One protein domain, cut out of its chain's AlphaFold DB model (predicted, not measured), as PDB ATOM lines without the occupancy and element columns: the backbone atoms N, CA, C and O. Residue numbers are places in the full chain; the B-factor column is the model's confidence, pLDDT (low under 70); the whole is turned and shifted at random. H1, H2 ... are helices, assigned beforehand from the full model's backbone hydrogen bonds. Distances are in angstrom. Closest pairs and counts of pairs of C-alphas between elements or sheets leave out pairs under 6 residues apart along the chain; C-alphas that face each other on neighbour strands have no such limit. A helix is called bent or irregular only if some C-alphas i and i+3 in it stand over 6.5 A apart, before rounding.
ATOM      1  N   GLN A 408     173.252  29.732 -44.856       83.94
ATOM      2  CA  GLN A 408     173.294  28.448 -45.537       83.94
ATOM      3  C   GLN A 408     172.633  27.364 -44.685       83.94
ATOM      4  O   GLN A 408     171.755  26.655 -45.173       83.94
ATOM      5  N   ALA A 409     172.971  27.278 -43.395       86.19
ATOM      6  CA  ALA A 409     172.339  26.304 -42.508       86.19
ATOM      7  C   ALA A 409     170.826  26.542 -42.359       86.19
ATOM      8  O   ALA A 409     170.060  25.587 -42.230       86.19
ATOM      9  N   THR A 410     170.386  27.807 -42.395       88.56
ATOM     10  CA  THR A 410     168.963  28.168 -42.330       88.56
ATOM     11  C   THR A 410     168.216  27.724 -43.591       88.56
ATOM     12  O   THR A 410     167.174  27.080 -43.476       88.56
ATOM     13  N   GLU A 411     168.749  28.006 -44.783       88.12
ATOM     14  CA  GLU A 411     168.161  27.558 -46.056       88.12
ATOM     15  C   GLU A 411     168.122  26.026 -46.148       88.12
ATOM     16  O   GLU A 411     167.063  25.445 -46.390       88.12
ATOM     17  N   GLU A 412     169.232  25.348 -45.836       89.69
ATOM     18  CA  GLU A 412     169.303  23.881 -45.822       89.69
ATOM     19  C   GLU A 412     168.310  23.258 -44.824       89.69
ATOM     20  O   GLU A 412     167.751  22.184 -45.074       89.69
ATOM     21  N   ALA A 413     168.069  23.904 -43.678       91.12
ATOM     22  CA  ALA A 413     167.072  23.450 -42.712       91.12
ATOM     23  C   ALA A 413     165.644  23.580 -43.265       91.12
ATOM     24  O   ALA A 413     164.860  22.635 -43.145       91.12
ATOM     25  N   LEU A 414     165.305  24.703 -43.907       93.25
ATOM     26  CA  LEU A 414     163.986  24.930 -44.516       93.25
ATOM     27  C   LEU A 414     163.716  23.978 -45.694       93.25
ATOM     28  O   LEU A 414     162.608  23.438 -45.821       93.25
ATOM     29  N   GLU A 415     164.726  23.721 -46.525       91.62
ATOM     30  CA  GLU A 415     164.652  22.736 -47.608       91.62
ATOM     31  C   GLU A 415     164.426  21.326 -47.058       91.62
ATOM     32  O   GLU A 415     163.489  20.637 -47.473       91.62
ATOM     33  N   ARG A 416     165.195  20.926 -46.040       92.75
ATOM     34  CA  ARG A 416     165.042  19.627 -45.373       92.75
ATOM     35  C   ARG A 416     163.662  19.457 -44.745       92.75
ATOM     36  O   ARG A 416     163.072  18.383 -44.855       92.75
ATOM     37  N   ILE A 417     163.118  20.494 -44.104       94.25
ATOM     38  CA  ILE A 417     161.751  20.470 -43.555       94.25
ATOM     39  C   ILE A 417     160.730  20.263 -44.680       94.25
ATOM     40  O   ILE A 417     159.816  19.445 -44.550       94.25
ATOM     41  N   SER A 418     160.910  20.941 -45.815       92.94
ATOM     42  CA  SER A 418     160.057  20.758 -46.992       92.94
ATOM     43  C   SER A 418     160.121  19.336 -47.561       92.94
ATOM     44  O   SER A 418     159.092  18.773 -47.934       92.94
ATOM     45  N   GLU A 419     161.303  18.723 -47.626       93.06
ATOM     46  CA  GLU A 419     161.476  17.336 -48.080       93.06
ATOM     47  C   GLU A 419     160.888  16.316 -47.102       93.06
ATOM     48  O   GLU A 419     160.215  15.367 -47.526       93.06
ATOM     49  N   LYS A 420     161.075  16.537 -45.795       93.94
ATOM     50  CA  LYS A 420     160.429  15.745 -44.743       93.94
ATOM     51  C   LYS A 420     158.914  15.802 -44.880       93.94
ATOM     52  O   LYS A 420     158.273  14.758 -44.828       93.94
ATOM     53  N   TRP A 421     158.345  16.986 -45.116       96.06
ATOM     54  CA  TRP A 421     156.911  17.148 -45.355       96.06
ATOM     55  C   TRP A 421     156.440  16.349 -46.575       96.06
ATOM     56  O   TRP A 421     155.510  15.549 -46.465       96.06
ATOM     57  N   ARG A 422     157.114  16.491 -47.727       94.75
ATOM     58  CA  ARG A 422     156.762  15.741 -48.948       94.75
ATOM     59  C   ARG A 422     156.786  14.233 -48.711       94.75
ATOM     60  O   ARG A 422     155.871  13.536 -49.142       94.75
ATOM     61  N   SER A 423     157.811  13.749 -48.017       92.31
ATOM     62  CA  SER A 423     157.974  12.332 -47.683       92.31
ATOM     63  C   SER A 423     156.922  11.852 -46.683       92.31
ATOM     64  O   SER A 423     156.397  10.749 -46.822       92.31
ATOM     65  N   LEU A 424     156.586  12.679 -45.690       93.31
ATOM     66  CA  LEU A 424     155.569  12.382 -44.688       93.31
ATOM     67  C   LEU A 424     154.195  12.207 -45.343       93.31
ATOM     68  O   LEU A 424     153.532  11.202 -45.098       93.31
ATOM     69  N   VAL A 425     153.797  13.138 -46.215       92.50
ATOM     70  CA  VAL A 425     152.508  13.071 -46.916       92.50
ATOM     71  C   VAL A 425     152.482  11.923 -47.925       92.50
ATOM     72  O   VAL A 425     151.508  11.177 -47.962       92.50
ATOM     73  N   ALA A 426     153.554  11.717 -48.697       88.12
ATOM     74  CA  ALA A 426     153.620  10.635 -49.686       88.12
ATOM     75  C   ALA A 426     153.464   9.235 -49.068       88.12
ATOM     76  O   ALA A 426     152.931   8.335 -49.712       88.12
ATOM     77  N   ASN A 427     153.913   9.056 -47.822       84.00
ATOM     78  CA  ASN A 427     153.792   7.799 -47.084       84.00
ATOM     79  C   ASN A 427     152.559   7.750 -46.167       84.00
ATOM     80  O   ASN A 427     152.368   6.766 -45.448       84.00
ATOM     81  N   SER A 428     151.747   8.808 -46.144       86.50
ATOM     82  CA  SER A 428     150.568   8.876 -45.289       86.50
ATOM     83  C   SER A 428     149.393   8.118 -45.902       86.50
ATOM     84  O   SER A 428     149.146   8.158 -47.106       86.50
ATOM     85  N   THR A 429     148.656   7.419 -45.046       87.31
ATOM     86  CA  THR A 429     147.390   6.762 -45.381       87.31
ATOM     87  C   THR A 429     146.324   7.216 -44.385       87.31
ATOM     88  O   THR A 429     146.682   7.554 -43.252       87.31
ATOM     89  N   PRO A 430     145.031   7.180 -44.747       87.19
ATOM     90  CA  PRO A 430     143.919   7.428 -43.819       87.19
ATOM     91  C   PRO A 430     144.026   6.644 -42.499       87.19
ATOM     92  O   PRO A 430     143.898   7.216 -41.420       87.19
ATOM     93  N   SER A 431     144.435   5.373 -42.568       84.62
ATOM     94  CA  SER A 431     144.730   4.513 -41.406       84.62
ATOM     95  C   SER A 431     145.871   4.986 -40.487       84.62
ATOM     96  O   SER A 431     146.011   4.485 -39.373       84.62
ATOM     97  N   ASN A 432     146.718   5.919 -40.933       88.19
ATOM     98  CA  ASN A 432     147.846   6.476 -40.178       88.19
ATOM     99  C   ASN A 432     147.694   7.995 -39.939       88.19
ATOM    100  O   ASN A 432     148.701   8.685 -39.749       88.19
ATOM    101  N   SER A 433     146.467   8.525 -39.934       89.44
ATOM    102  CA  SER A 433     146.186   9.958 -39.745       89.44
ATOM    103  C   SER A 433     146.820  10.544 -38.475       89.44
ATOM    104  O   SER A 433     147.373  11.640 -38.515       89.44
ATOM    105  N   GLU A 434     146.860   9.787 -37.373       90.19
ATOM    106  CA  GLU A 434     147.499  10.221 -36.122       90.19
ATOM    107  C   GLU A 434     149.012  10.446 -36.285       90.19
ATOM    108  O   GLU A 434     149.546  11.457 -35.829       90.19
ATOM    109  N   LYS A 435     149.711   9.553 -37.001       90.69
ATOM    110  CA  LYS A 435     151.147   9.718 -37.291       90.69
ATOM    111  C   LYS A 435     151.401  10.910 -38.205       90.69
ATOM    112  O   LYS A 435     152.385  11.618 -38.009       90.69
ATOM    113  N   LEU A 436     150.528  11.129 -39.192       93.44
ATOM    114  CA  LEU A 436     150.598  12.313 -40.045       93.44
ATOM    115  C   LEU A 436     150.427  13.580 -39.200       93.44
ATOM    116  O   LEU A 436     151.264  14.473 -39.291       93.44
ATOM    117  N   SER A 437     149.417  13.629 -38.327       93.81
ATOM    118  CA  SER A 437     149.171  14.763 -37.430       93.81
ATOM    119  C   SER A 437     150.379  15.057 -36.536       93.81
ATOM    120  O   SER A 437     150.850  16.192 -36.491       93.81
ATOM    121  N   GLN A 438     150.931  14.033 -35.875       94.12
ATOM    122  CA  GLN A 438     152.127  14.166 -35.035       94.12
ATOM    123  C   GLN A 438     153.345  14.638 -35.845       94.12
ATOM    124  O   GLN A 438     154.111  15.482 -35.382       94.12
ATOM    125  N   GLY A 439     153.517  14.130 -37.068       94.12
ATOM    126  CA  GLY A 439     154.586  14.551 -37.968       94.12
ATOM    127  C   GLY A 439     154.456  16.014 -38.403       94.12
ATOM    128  O   GLY A 439     155.446  16.739 -38.388       94.12
ATOM    129  N   ILE A 440     153.248  16.482 -38.731       94.94
ATOM    130  CA  ILE A 440     152.996  17.888 -39.082       94.94
ATOM    131  C   ILE A 440     153.225  18.812 -37.879       94.94
ATOM    132  O   ILE A 440     153.827  19.879 -38.033       94.94
ATOM    133  N   GLU A 441     152.816  18.406 -36.674       94.06
ATOM    134  CA  GLU A 441     153.102  19.158 -35.448       94.06
ATOM    135  C   GLU A 441     154.616  19.247 -35.188       94.06
ATOM    136  O   GLU A 441     155.129  20.322 -34.874       94.06
ATOM    137  N   ALA A 442     155.350  18.146 -35.384       94.31
ATOM    138  CA  ALA A 442     156.806  18.131 -35.268       94.31
ATOM    139  C   ALA A 442     157.471  19.070 -36.288       94.31
ATOM    140  O   ALA A 442     158.315  19.875 -35.905       94.31
ATOM    141  N   LEU A 443     157.041  19.048 -37.555       95.44
ATOM    142  CA  LEU A 443     157.548  19.968 -38.580       95.44
ATOM    143  C   LEU A 443     157.218  21.427 -38.256       95.44
ATOM    144  O   LEU A 443     158.034  22.306 -38.502       95.44
ATOM    145  N   THR A 444     156.052  21.695 -37.669       94.06
ATOM    146  CA  THR A 444     155.679  23.046 -37.228       94.06
ATOM    147  C   THR A 444     156.612  23.542 -36.121       94.06
ATOM    148  O   THR A 444     157.083  24.676 -36.186       94.06
ATOM    149  N   LYS A 445     156.952  22.683 -35.151       94.69
ATOM    150  CA  LYS A 445     157.948  22.992 -34.112       94.69
ATOM    151  C   LYS A 445     159.349  23.193 -34.698       94.69
ATOM    152  O   LYS A 445     160.049  24.103 -34.267       94.69
ATOM    153  N   GLU A 446     159.742  22.395 -35.695       94.69
ATOM    154  CA  GLU A 446     161.000  22.598 -36.432       94.69
ATOM    155  C   GLU A 446     161.011  23.950 -37.178       94.69
ATOM    156  O   GLU A 446     162.009  24.660 -37.147       94.69
ATOM    157  N   LEU A 447     159.902  24.369 -37.798       95.06
ATOM    158  CA  LEU A 447     159.809  25.691 -38.438       95.06
ATOM    159  C   LEU A 447     159.939  26.831 -37.418       95.06
ATOM    160  O   LEU A 447     160.625  27.820 -37.682       95.06
ATOM    161  N   GLN A 448     159.331  26.686 -36.236       94.00
ATOM    162  CA  GLN A 448     159.487  27.650 -35.145       94.00
ATOM    163  C   GLN A 448     160.937  27.724 -34.660       94.00
ATOM    164  O   GLN A 448     161.439  28.826 -34.458       94.00
ATOM    165  N   SER A 449     161.638  26.592 -34.527       91.56
ATOM    166  CA  SER A 449     163.035  26.584 -34.077       91.56
ATOM    167  C   SER A 449     164.024  27.131 -35.112       91.56
ATOM    168  O   SER A 449     165.102  27.582 -34.729       91.56
ATOM    169  N   VAL A 450     163.665  27.126 -36.402       91.94
ATOM    170  CA  VAL A 450     164.461  27.732 -37.485       91.94
ATOM    171  C   VAL A 450     164.216  29.242 -37.609       91.94
ATOM    172  O   VAL A 450     165.124  29.968 -38.013       91.94
ATOM    173  N   SER A 451     163.034  29.744 -37.224       92.00
ATOM    174  CA  SER A 451     162.680  31.171 -37.363       92.00
ATOM    175  C   SER A 451     163.685  32.181 -36.756       92.00
ATOM    176  O   SER A 451     163.950  33.186 -37.427       92.00
ATOM    177  N   PRO A 452     164.380  31.904 -35.627       89.12
ATOM    178  CA  PRO A 452     165.417  32.793 -35.087       89.12
ATOM    179  C   PRO A 452     166.669  32.930 -35.972       89.12
ATOM    180  O   PRO A 452     167.514  33.794 -35.726       89.12
ATOM    181  N   GLY A 453     166.822  32.084 -36.997       86.81
ATOM    182  CA  GLY A 453     167.871  32.198 -38.013       86.81
ATOM    183  C   GLY A 453     167.612  33.292 -39.057       86.81
ATOM    184  O   GLY A 453     168.530  33.677 -39.778       86.81
ATOM    185  N   ILE A 454     166.391  33.836 -39.131       88.94
ATOM    186  CA  ILE A 454     165.948  34.753 -40.193       88.94
ATOM    187  C   ILE A 454     165.816  36.179 -39.640       88.94
ATOM    188  O   ILE A 454     165.202  36.391 -38.592       88.94
ATOM    189  N   ILE A 455     166.358  37.187 -40.342       87.31
ATOM    190  CA  ILE A 455     166.193  38.592 -39.915       87.31
ATOM    191  C   ILE A 455     164.763  39.027 -40.220       87.31
ATOM    192  O   ILE A 455     164.239  38.736 -41.295       87.31
ATOM    193  N   VAL A 456     164.168  39.797 -39.310       87.38
ATOM    194  CA  VAL A 456     162.909  40.511 -39.533       87.38
ATOM    195  C   VAL A 456     162.940  41.193 -40.914       87.38
ATOM    196  O   VAL A 456     163.816  42.032 -41.156       87.38
ATOM    197  N   PRO A 457     161.999  40.874 -41.825       84.94
ATOM    198  CA  PRO A 457     162.038  41.343 -43.214       84.94
ATOM    199  C   PRO A 457     162.149  42.867 -43.370       84.94
ATOM    200  O   PRO A 457     162.767  43.354 -44.311       84.94
ATOM    201  N   GLU A 458     161.621  43.621 -42.403       81.12
ATOM    202  CA  GLU A 458     161.673  45.089 -42.340       81.12
ATOM    203  C   GLU A 458     163.093  45.672 -42.379       81.12
ATOM    204  O   GLU A 458     163.284  46.800 -42.835       81.12
ATOM    205  N   TYR A 459     164.091  44.890 -41.969       77.56
ATOM    206  CA  TYR A 459     165.489  45.316 -41.864       77.56
ATOM    207  C   TYR A 459     166.445  44.467 -42.700       77.56
ATOM    208  O   TYR A 459     167.665  44.587 -42.564       77.56
ATOM    209  N   SER A 460     165.913  43.564 -43.521       67.06
ATOM    210  CA  SER A 460     166.705  42.543 -44.188       67.06
ATOM    211  C   SER A 460     167.183  43.002 -45.577       67.06
ATOM    212  O   SER A 460     166.548  43.811 -46.256       67.06
ATOM    213  N   ALA A 461     168.360  42.521 -45.994       66.81
ATOM    214  CA  ALA A 461     168.806  42.633 -47.383       66.81
ATOM    215  C   ALA A 461     168.077  41.591 -48.253       66.81
ATOM    216  O   ALA A 461     167.600  40.585 -47.732       66.81
ATOM    217  N   ASP A 462     168.056  41.780 -49.578       60.75
ATOM    218  CA  ASP A 462     167.276  40.941 -50.511       60.75
ATOM    219  C   ASP A 462     167.586  39.433 -50.384       60.75
ATOM    220  O   ASP A 462     166.690  38.607 -50.525       60.75
ATOM    221  N   ALA A 463     168.824  39.062 -50.033       56.28
ATOM    222  CA  ALA A 463     169.219  37.668 -49.807       56.28
ATOM    223  C   ALA A 463     168.469  36.997 -48.637       56.28
ATOM    224  O   ALA A 463     168.145  35.820 -48.698       56.28
ATOM    225  N   ASN A 464     168.131  37.744 -47.585       72.62
ATOM    226  CA  ASN A 464     167.412  37.214 -46.425       72.62
ATOM    227  C   ASN A 464     165.889  37.172 -46.653       72.62
ATOM    228  O   ASN A 464     165.170  36.396 -46.027       72.62
ATOM    229  N   ALA A 465     165.383  37.965 -47.604       78.88
ATOM    230  CA  ALA A 465     163.995  37.856 -48.038       78.88
ATOM    231  C   ALA A 465     163.693  36.461 -48.618       78.88
ATOM    232  O   ALA A 465     162.594  35.953 -48.406       78.88
ATOM    233  N   GLY A 466     164.671  35.812 -49.265       86.00
ATOM    234  CA  GLY A 466     164.547  34.440 -49.774       86.00
ATOM    235  C   GLY A 466     164.241  33.419 -48.674       86.00
ATOM    236  O   GLY A 466     163.239  32.713 -48.761       86.00
ATOM    237  N   ALA A 467     165.032  33.395 -47.598       88.81
ATOM    238  CA  ALA A 467     164.803  32.500 -46.460       88.81
ATOM    239  C   ALA A 467     163.457  32.775 -45.761       88.81
ATOM    240  O   ALA A 467     162.714  31.846 -45.441       88.81
ATOM    241  N   ALA A 468     163.085  34.048 -45.580       90.31
ATOM    242  CA  ALA A 468     161.778  34.410 -45.026       90.31
ATOM    243  C   ALA A 468     160.615  33.936 -45.921       90.31
ATOM    244  O   ALA A 468     159.616  33.427 -45.415       90.31
ATOM    245  N   GLN A 469     160.747  34.050 -47.248       90.56
ATOM    246  CA  GLN A 469     159.767  33.520 -48.202       90.56
ATOM    247  C   GLN A 469     159.681  31.991 -48.141       90.56
ATOM    248  O   GLN A 469     158.575  31.457 -48.099       90.56
ATOM    249  N   GLN A 470     160.818  31.290 -48.071       91.94
ATOM    250  CA  GLN A 470     160.858  29.833 -47.918       91.94
ATOM    251  C   GLN A 470     160.198  29.371 -46.612       91.94
ATOM    252  O   GLN A 470     159.468  28.379 -46.620       91.94
ATOM    253  N   LEU A 471     160.401  30.097 -45.505       94.50
ATOM    254  CA  LEU A 471     159.713  29.833 -44.239       94.50
ATOM    255  C   LEU A 471     158.195  29.968 -44.405       94.50
ATOM    256  O   LEU A 471     157.456  29.072 -43.998       94.50
ATOM    257  N   VAL A 472     157.718  31.047 -45.035       93.31
ATOM    258  CA  VAL A 472     156.281  31.228 -45.291       93.31
ATOM    259  C   VAL A 472     155.734  30.125 -46.203       93.31
ATOM    260  O   VAL A 472     154.683  29.562 -45.905       93.31
ATOM    261  N   ASP A 473     156.458  29.735 -47.253       92.81
ATOM    262  CA  ASP A 473     156.047  28.640 -48.139       92.81
ATOM    263  C   ASP A 473     155.979  27.297 -47.408       92.81
ATOM    264  O   ASP A 473     155.047  26.520 -47.619       92.81
ATOM    265  N   ALA A 474     156.931  27.019 -46.515       94.12
ATOM    266  CA  ALA A 474     156.909  25.822 -45.686       94.12
ATOM    267  C   ALA A 474     155.734  25.836 -44.692       94.12
ATOM    268  O   ALA A 474     155.077  24.809 -44.519       94.12
ATOM    269  N   LEU A 475     155.407  26.992 -44.101       94.44
ATOM    270  CA  LEU A 475     154.230  27.167 -43.241       94.44
ATOM    271  C   LEU A 475     152.916  26.965 -44.009       94.44
ATOM    272  O   LEU A 475     151.974  26.380 -43.470       94.44
ATOM    273  N   ILE A 476     152.843  27.413 -45.265       92.81
ATOM    274  CA  ILE A 476     151.697  27.152 -46.149       92.81
ATOM    275  C   ILE A 476     151.596  25.644 -46.419       92.81
ATOM    276  O   ILE A 476     150.525  25.068 -46.237       92.81
ATOM    277  N   ARG A 477     152.703  24.974 -46.775       92.06
ATOM    278  CA  ARG A 477     152.730  23.520 -47.049       92.06
ATOM    279  C   ARG A 477     152.244  22.685 -45.873       92.06
ATOM    280  O   ARG A 477     151.422  21.795 -46.070       92.06
ATOM    281  N   THR A 478     152.718  22.970 -44.663       92.12
ATOM    282  CA  THR A 478     152.331  22.215 -43.462       92.12
ATOM    283  C   THR A 478     150.914  22.542 -42.985       92.12
ATOM    284  O   THR A 478     150.363  21.796 -42.181       92.12
ATOM    285  N   GLY A 479     150.296  23.618 -43.485       88.44
ATOM    286  CA  GLY A 479     149.006  24.131 -43.008       88.44
ATOM    287  C   GLY A 479     149.117  24.989 -41.743       88.44
ATOM    288  O   GLY A 479     148.119  25.549 -41.294       88.44
ATOM    289  N   ALA A 480     150.326  25.152 -41.199       90.44
ATOM    290  CA  ALA A 480     150.609  26.008 -40.051       90.44
ATOM    291  C   ALA A 480     150.286  27.489 -40.322       90.44
ATOM    292  O   ALA A 480     149.942  28.221 -39.400       90.44
ATOM    293  N   TYR A 481     150.332  27.926 -41.584       89.81
ATOM    294  CA  TYR A 481     149.999  29.295 -41.990       89.81
ATOM    295  C   TYR A 481     148.602  29.757 -41.535       89.81
ATOM    296  O   TYR A 481     148.396  30.935 -41.253       89.81
ATOM    297  N   GLU A 482     147.643  28.834 -41.426       82.94
ATOM    298  CA  GLU A 482     146.267  29.132 -41.012       82.94
ATOM    299  C   GLU A 482     146.102  29.300 -39.497       82.94
ATOM    300  O   GLU A 482     145.077  29.810 -39.040       82.94
ATOM    301  N   ASN A 483     147.090  28.875 -38.708       83.12
ATOM    302  CA  ASN A 483     147.004  28.862 -37.260       83.12
ATOM    303  C   ASN A 483     147.541  30.172 -36.666       83.12
ATOM    304  O   ASN A 483     148.747  30.369 -36.522       83.12
ATOM    305  N   SER A 484     146.629  31.046 -36.239       75.69
ATOM    306  CA  SER A 484     146.973  32.310 -35.576       75.69
ATOM    307  C   SER A 484     147.622  32.139 -34.197       75.69
ATOM    308  O   SER A 484     148.113  33.115 -33.641       75.69
ATOM    309  N   GLY A 485     147.598  30.933 -33.620       84.94
ATOM    310  CA  GLY A 485     148.260  30.614 -32.353       84.94
ATOM    311  C   GLY A 485     149.764  30.358 -32.481       84.94
ATOM    312  O   GLY A 485     150.438  30.216 -31.463       84.94
ATOM    313  N   ILE A 486     150.300  30.291 -33.702       89.62
ATOM    314  CA  ILE A 486     151.735  30.123 -33.934       89.62
ATOM    315  C   ILE A 486     152.418  31.487 -33.857       89.62
ATOM    316  O   ILE A 486     152.127  32.382 -34.651       89.62
ATOM    317  N   SER A 487     153.363  31.612 -32.926       92.19
ATOM    318  CA  SER A 487     154.327  32.712 -32.890       92.19
ATOM    319  C   SER A 487     155.649  32.243 -33.494       92.19
ATOM    320  O   SER A 487     156.137  31.160 -33.151       92.19
ATOM    321  N   LEU A 488     156.182  33.030 -34.426       93.62
ATOM    322  CA  LEU A 488     157.509  32.879 -35.015       93.62
ATOM    323  C   LEU A 488     158.399  33.959 -34.409       93.62
ATOM    324  O   LEU A 488     158.073  35.145 -34.489       93.62
ATOM    325  N   GLU A 489     159.514  33.553 -33.818       92.75
ATOM    326  CA  GLU A 489     160.481  34.477 -33.244       92.75
ATOM    327  C   GLU A 489     161.558  34.767 -34.287       92.75
ATOM    328  O   GLU A 489     162.489  33.995 -34.500       92.75
ATOM    329  N   GLU A 598     158.500  39.006 -32.818       92.81
ATOM    330  CA  GLU A 598     157.419  38.025 -32.716       92.81
ATOM    331  C   GLU A 598     156.368  38.290 -33.801       92.81
ATOM    332  O   GLU A 598     155.622  39.272 -33.759       92.81
ATOM    333  N   LYS A 599     156.314  37.414 -34.810       91.44
ATOM    334  CA  LYS A 599     155.376  37.517 -35.934       91.44
ATOM    335  C   LYS A 599     154.526  36.254 -36.039       91.44
ATOM    336  O   LYS A 599     155.025  35.135 -35.978       91.44
ATOM    337  N   THR A 600     153.233  36.419 -36.288       93.31
ATOM    338  CA  THR A 600     152.393  35.319 -36.792       93.31
ATOM    339  C   THR A 600     152.735  35.014 -38.260       93.31
ATOM    340  O   THR A 600     153.222  35.909 -38.963       93.31
ATOM    341  N   PRO A 601     152.436  33.806 -38.782       92.00
ATOM    342  CA  PRO A 601     152.659  33.474 -40.193       92.00
ATOM    343  C   PRO A 601     152.082  34.508 -41.176       92.00
ATOM    344  O   PRO A 601     152.747  34.916 -42.128       92.00
ATOM    345  N   THR A 602     150.868  34.999 -40.911       89.31
ATOM    346  CA  THR A 602     150.211  36.021 -41.737       89.31
ATOM    347  C   THR A 602     150.898  37.387 -41.628       89.31
ATOM    348  O   THR A 602     151.109  38.053 -42.638       89.31
ATOM    349  N   GLN A 603     151.301  37.814 -40.425       90.69
ATOM    350  CA  GLN A 603     152.057  39.065 -40.259       90.69
ATOM    351  C   GLN A 603     153.412  39.010 -40.969       90.69
ATOM    352  O   GLN A 603     153.830  40.004 -41.564       90.69
ATOM    353  N   LEU A 604     154.084  37.856 -40.939       90.69
ATOM    354  CA  LEU A 604     155.348  37.659 -41.637       90.69
ATOM    355  C   LEU A 604     155.170  37.817 -43.154       90.69
ATOM    356  O   LEU A 604     155.901  38.586 -43.771       90.69
ATOM    357  N   ALA A 605     154.148  37.180 -43.736       87.75
ATOM    358  CA  ALA A 605     153.840  37.277 -45.167       87.75
ATOM    359  C   ALA A 605     153.632  38.721 -45.662       87.75
ATOM    360  O   ALA A 605     154.016  39.057 -46.782       87.75
ATOM    361  N   HIS A 606     153.064  39.589 -44.819       87.06
ATOM    362  CA  HIS A 606     152.802  40.996 -45.144       87.06
ATOM    363  C   HIS A 606     153.856  41.976 -44.608       87.06
ATOM    364  O   HIS A 606     153.702  43.192 -44.766       87.06
ATOM    365  N   SER A 607     154.922  41.480 -43.977       86.69
ATOM    366  CA  SER A 607     156.027  42.320 -43.503       86.69
ATOM    367  C   SER A 607     156.719  42.987 -44.690       86.69
ATOM    368  O   SER A 607     156.856  42.378 -45.746       86.69
ATOM    369  N   LYS A 608     157.133  44.250 -44.554       81.94
ATOM    370  CA  LYS A 608     157.647  45.026 -45.693       81.94
ATOM    371  C   LYS A 608     159.161  44.917 -45.813       81.94
ATOM    372  O   LYS A 608     159.840  45.375 -44.915       81.94
ATOM    373  N   VAL A 609     159.691  44.453 -46.937       78.50
ATOM    374  CA  VAL A 609     161.114  44.559 -47.292       78.50
ATOM    375  C   VAL A 609     161.292  45.796 -48.172       78.50
ATOM    376  O   VAL A 609     160.685  45.897 -49.234       78.50
ATOM    377  N   LYS A 610     162.079  46.786 -47.726       73.88
ATOM    378  CA  LYS A 610     162.318  48.049 -48.470       73.88
ATOM    379  C   LYS A 610     161.039  48.774 -48.942       73.88
ATOM    380  O   LYS A 610     161.052  49.503 -49.929       73.88
ATOM    381  N   GLY A 611     159.938  48.614 -48.206       73.19
ATOM    382  CA  GLY A 611     158.645  49.240 -48.502       73.19
ATOM    383  C   GLY A 611     157.656  48.363 -49.278       73.19
ATOM    384  O   GLY A 611     156.475  48.713 -49.313       73.19
ATOM    385  N   GLU A 612     158.086  47.216 -49.808       81.00
ATOM    386  CA  GLU A 612     157.237  46.250 -50.516       81.00
ATOM    387  C   GLU A 612     156.900  45.047 -49.618       81.00
ATOM    388  O   GLU A 612     157.748  44.632 -48.835       81.00
ATOM    389  N   PRO A 613     155.684  44.475 -49.671       83.62
ATOM    390  CA  PRO A 613     155.350  43.267 -48.910       83.62
ATOM    391  C   PRO A 613     156.265  42.080 -49.258       83.62
ATOM    392  O   PRO A 613     156.585  41.874 -50.426       83.62
ATOM    393  N   LEU A 614     156.637  41.277 -48.255       86.38
ATOM    394  CA  LEU A 614     157.493  40.093 -48.398       86.38
ATOM    395  C   LEU A 614     156.924  39.118 -49.430       86.38
ATOM    396  O   LEU A 614     157.639  38.657 -50.325       86.38
TER     397      LEU A 614
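AT A GLANCE: This is residues 408 to 489 and 598 to 614 of the 745 residues of an uncharacterized protein of Marinobacter sp. C18 (UniProt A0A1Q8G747). Three helices, H1, H2 and H3, run side by side in an up-and-down bundle, their centres making a triangle, and the short helix H4 packs on H3. H1 and H2 form a long helical hairpin, and residues 429 to 434, at its turn, stick out free at one end of the bundle. The printed part has 99 residues with four named helices, H1, H2, H3 and H4 along the chain, and no named strand, and the class is all helix. It is compact, with a radius of gyration of the C-alphas of 13.9 A, yet elongated in outline, spanning 47 by 28 by 19 A.

HOW THE PARTS SIT: H1, residues 408 to 426, touches H2, residues 430 to 453, at a shallow tilt of 9 degrees, opposite ways; their closest C-alphas, of Thr 410 and Gly 453, are 6.0 A apart. H3, residues 462 to 478, is the hub, touching three helices. H1 and H3 touch at a shallow tilt of 20 degrees and run the same way, the closest C-alphas being those of Glu 411 and Ala 467 at 6.0 A. H2 and H3, also a helical hairpin, run opposite ways at a shallow tilt of 20 degrees. H2 touches H3 with residues 440 to 451 alone, and the closest C-alphas are those of Ile 440 and Thr 478 at 6.2 A. H4, residues 601 to 605, touches H3 at residues 468 to 475 alone; the closest C-alphas, of Val 472 and Ala 605, are 6.5 A apart. H4 is apart from H1 and from H2. In H1 and H4 every O i to N i+4 pair is within hydrogen-bond range, while in H2 16 of 20 are and in H3 11 of 13.

IN THESE COORDINATES: H1 begins at C-alpha 408 (173.294, 28.448, -45.537) and is 26.9 A long from first to last C-alpha. H2 measures 34.9 A; it has a kink of 29 degrees near residue 437 and is irregular, with C-alphas 431 and 434 8.3 A apart. H3 measures 25.0 A and ends at C-alpha 478 (152.331, 22.215, -43.462). H4 ends at C-alpha 605 (153.840, 37.277, -45.167).

THE WHOLE: The C-alphas farthest apart, of Ser 431 and Lys 610, are 47.5 A apart. Residues 490 to 597 are not printed, and C-alphas 489 and 598 stand 4.7 A apart across the cut, where residues 488 to 489 pair antiparallel with residues 598 to 599. The link from H1 to H2 is tight and that from H2 to H3 short, while the link from H3 to H4 runs across the cut. The mean pLDDT of the printed part is 88.2, and residues 460 to 463 are under 70.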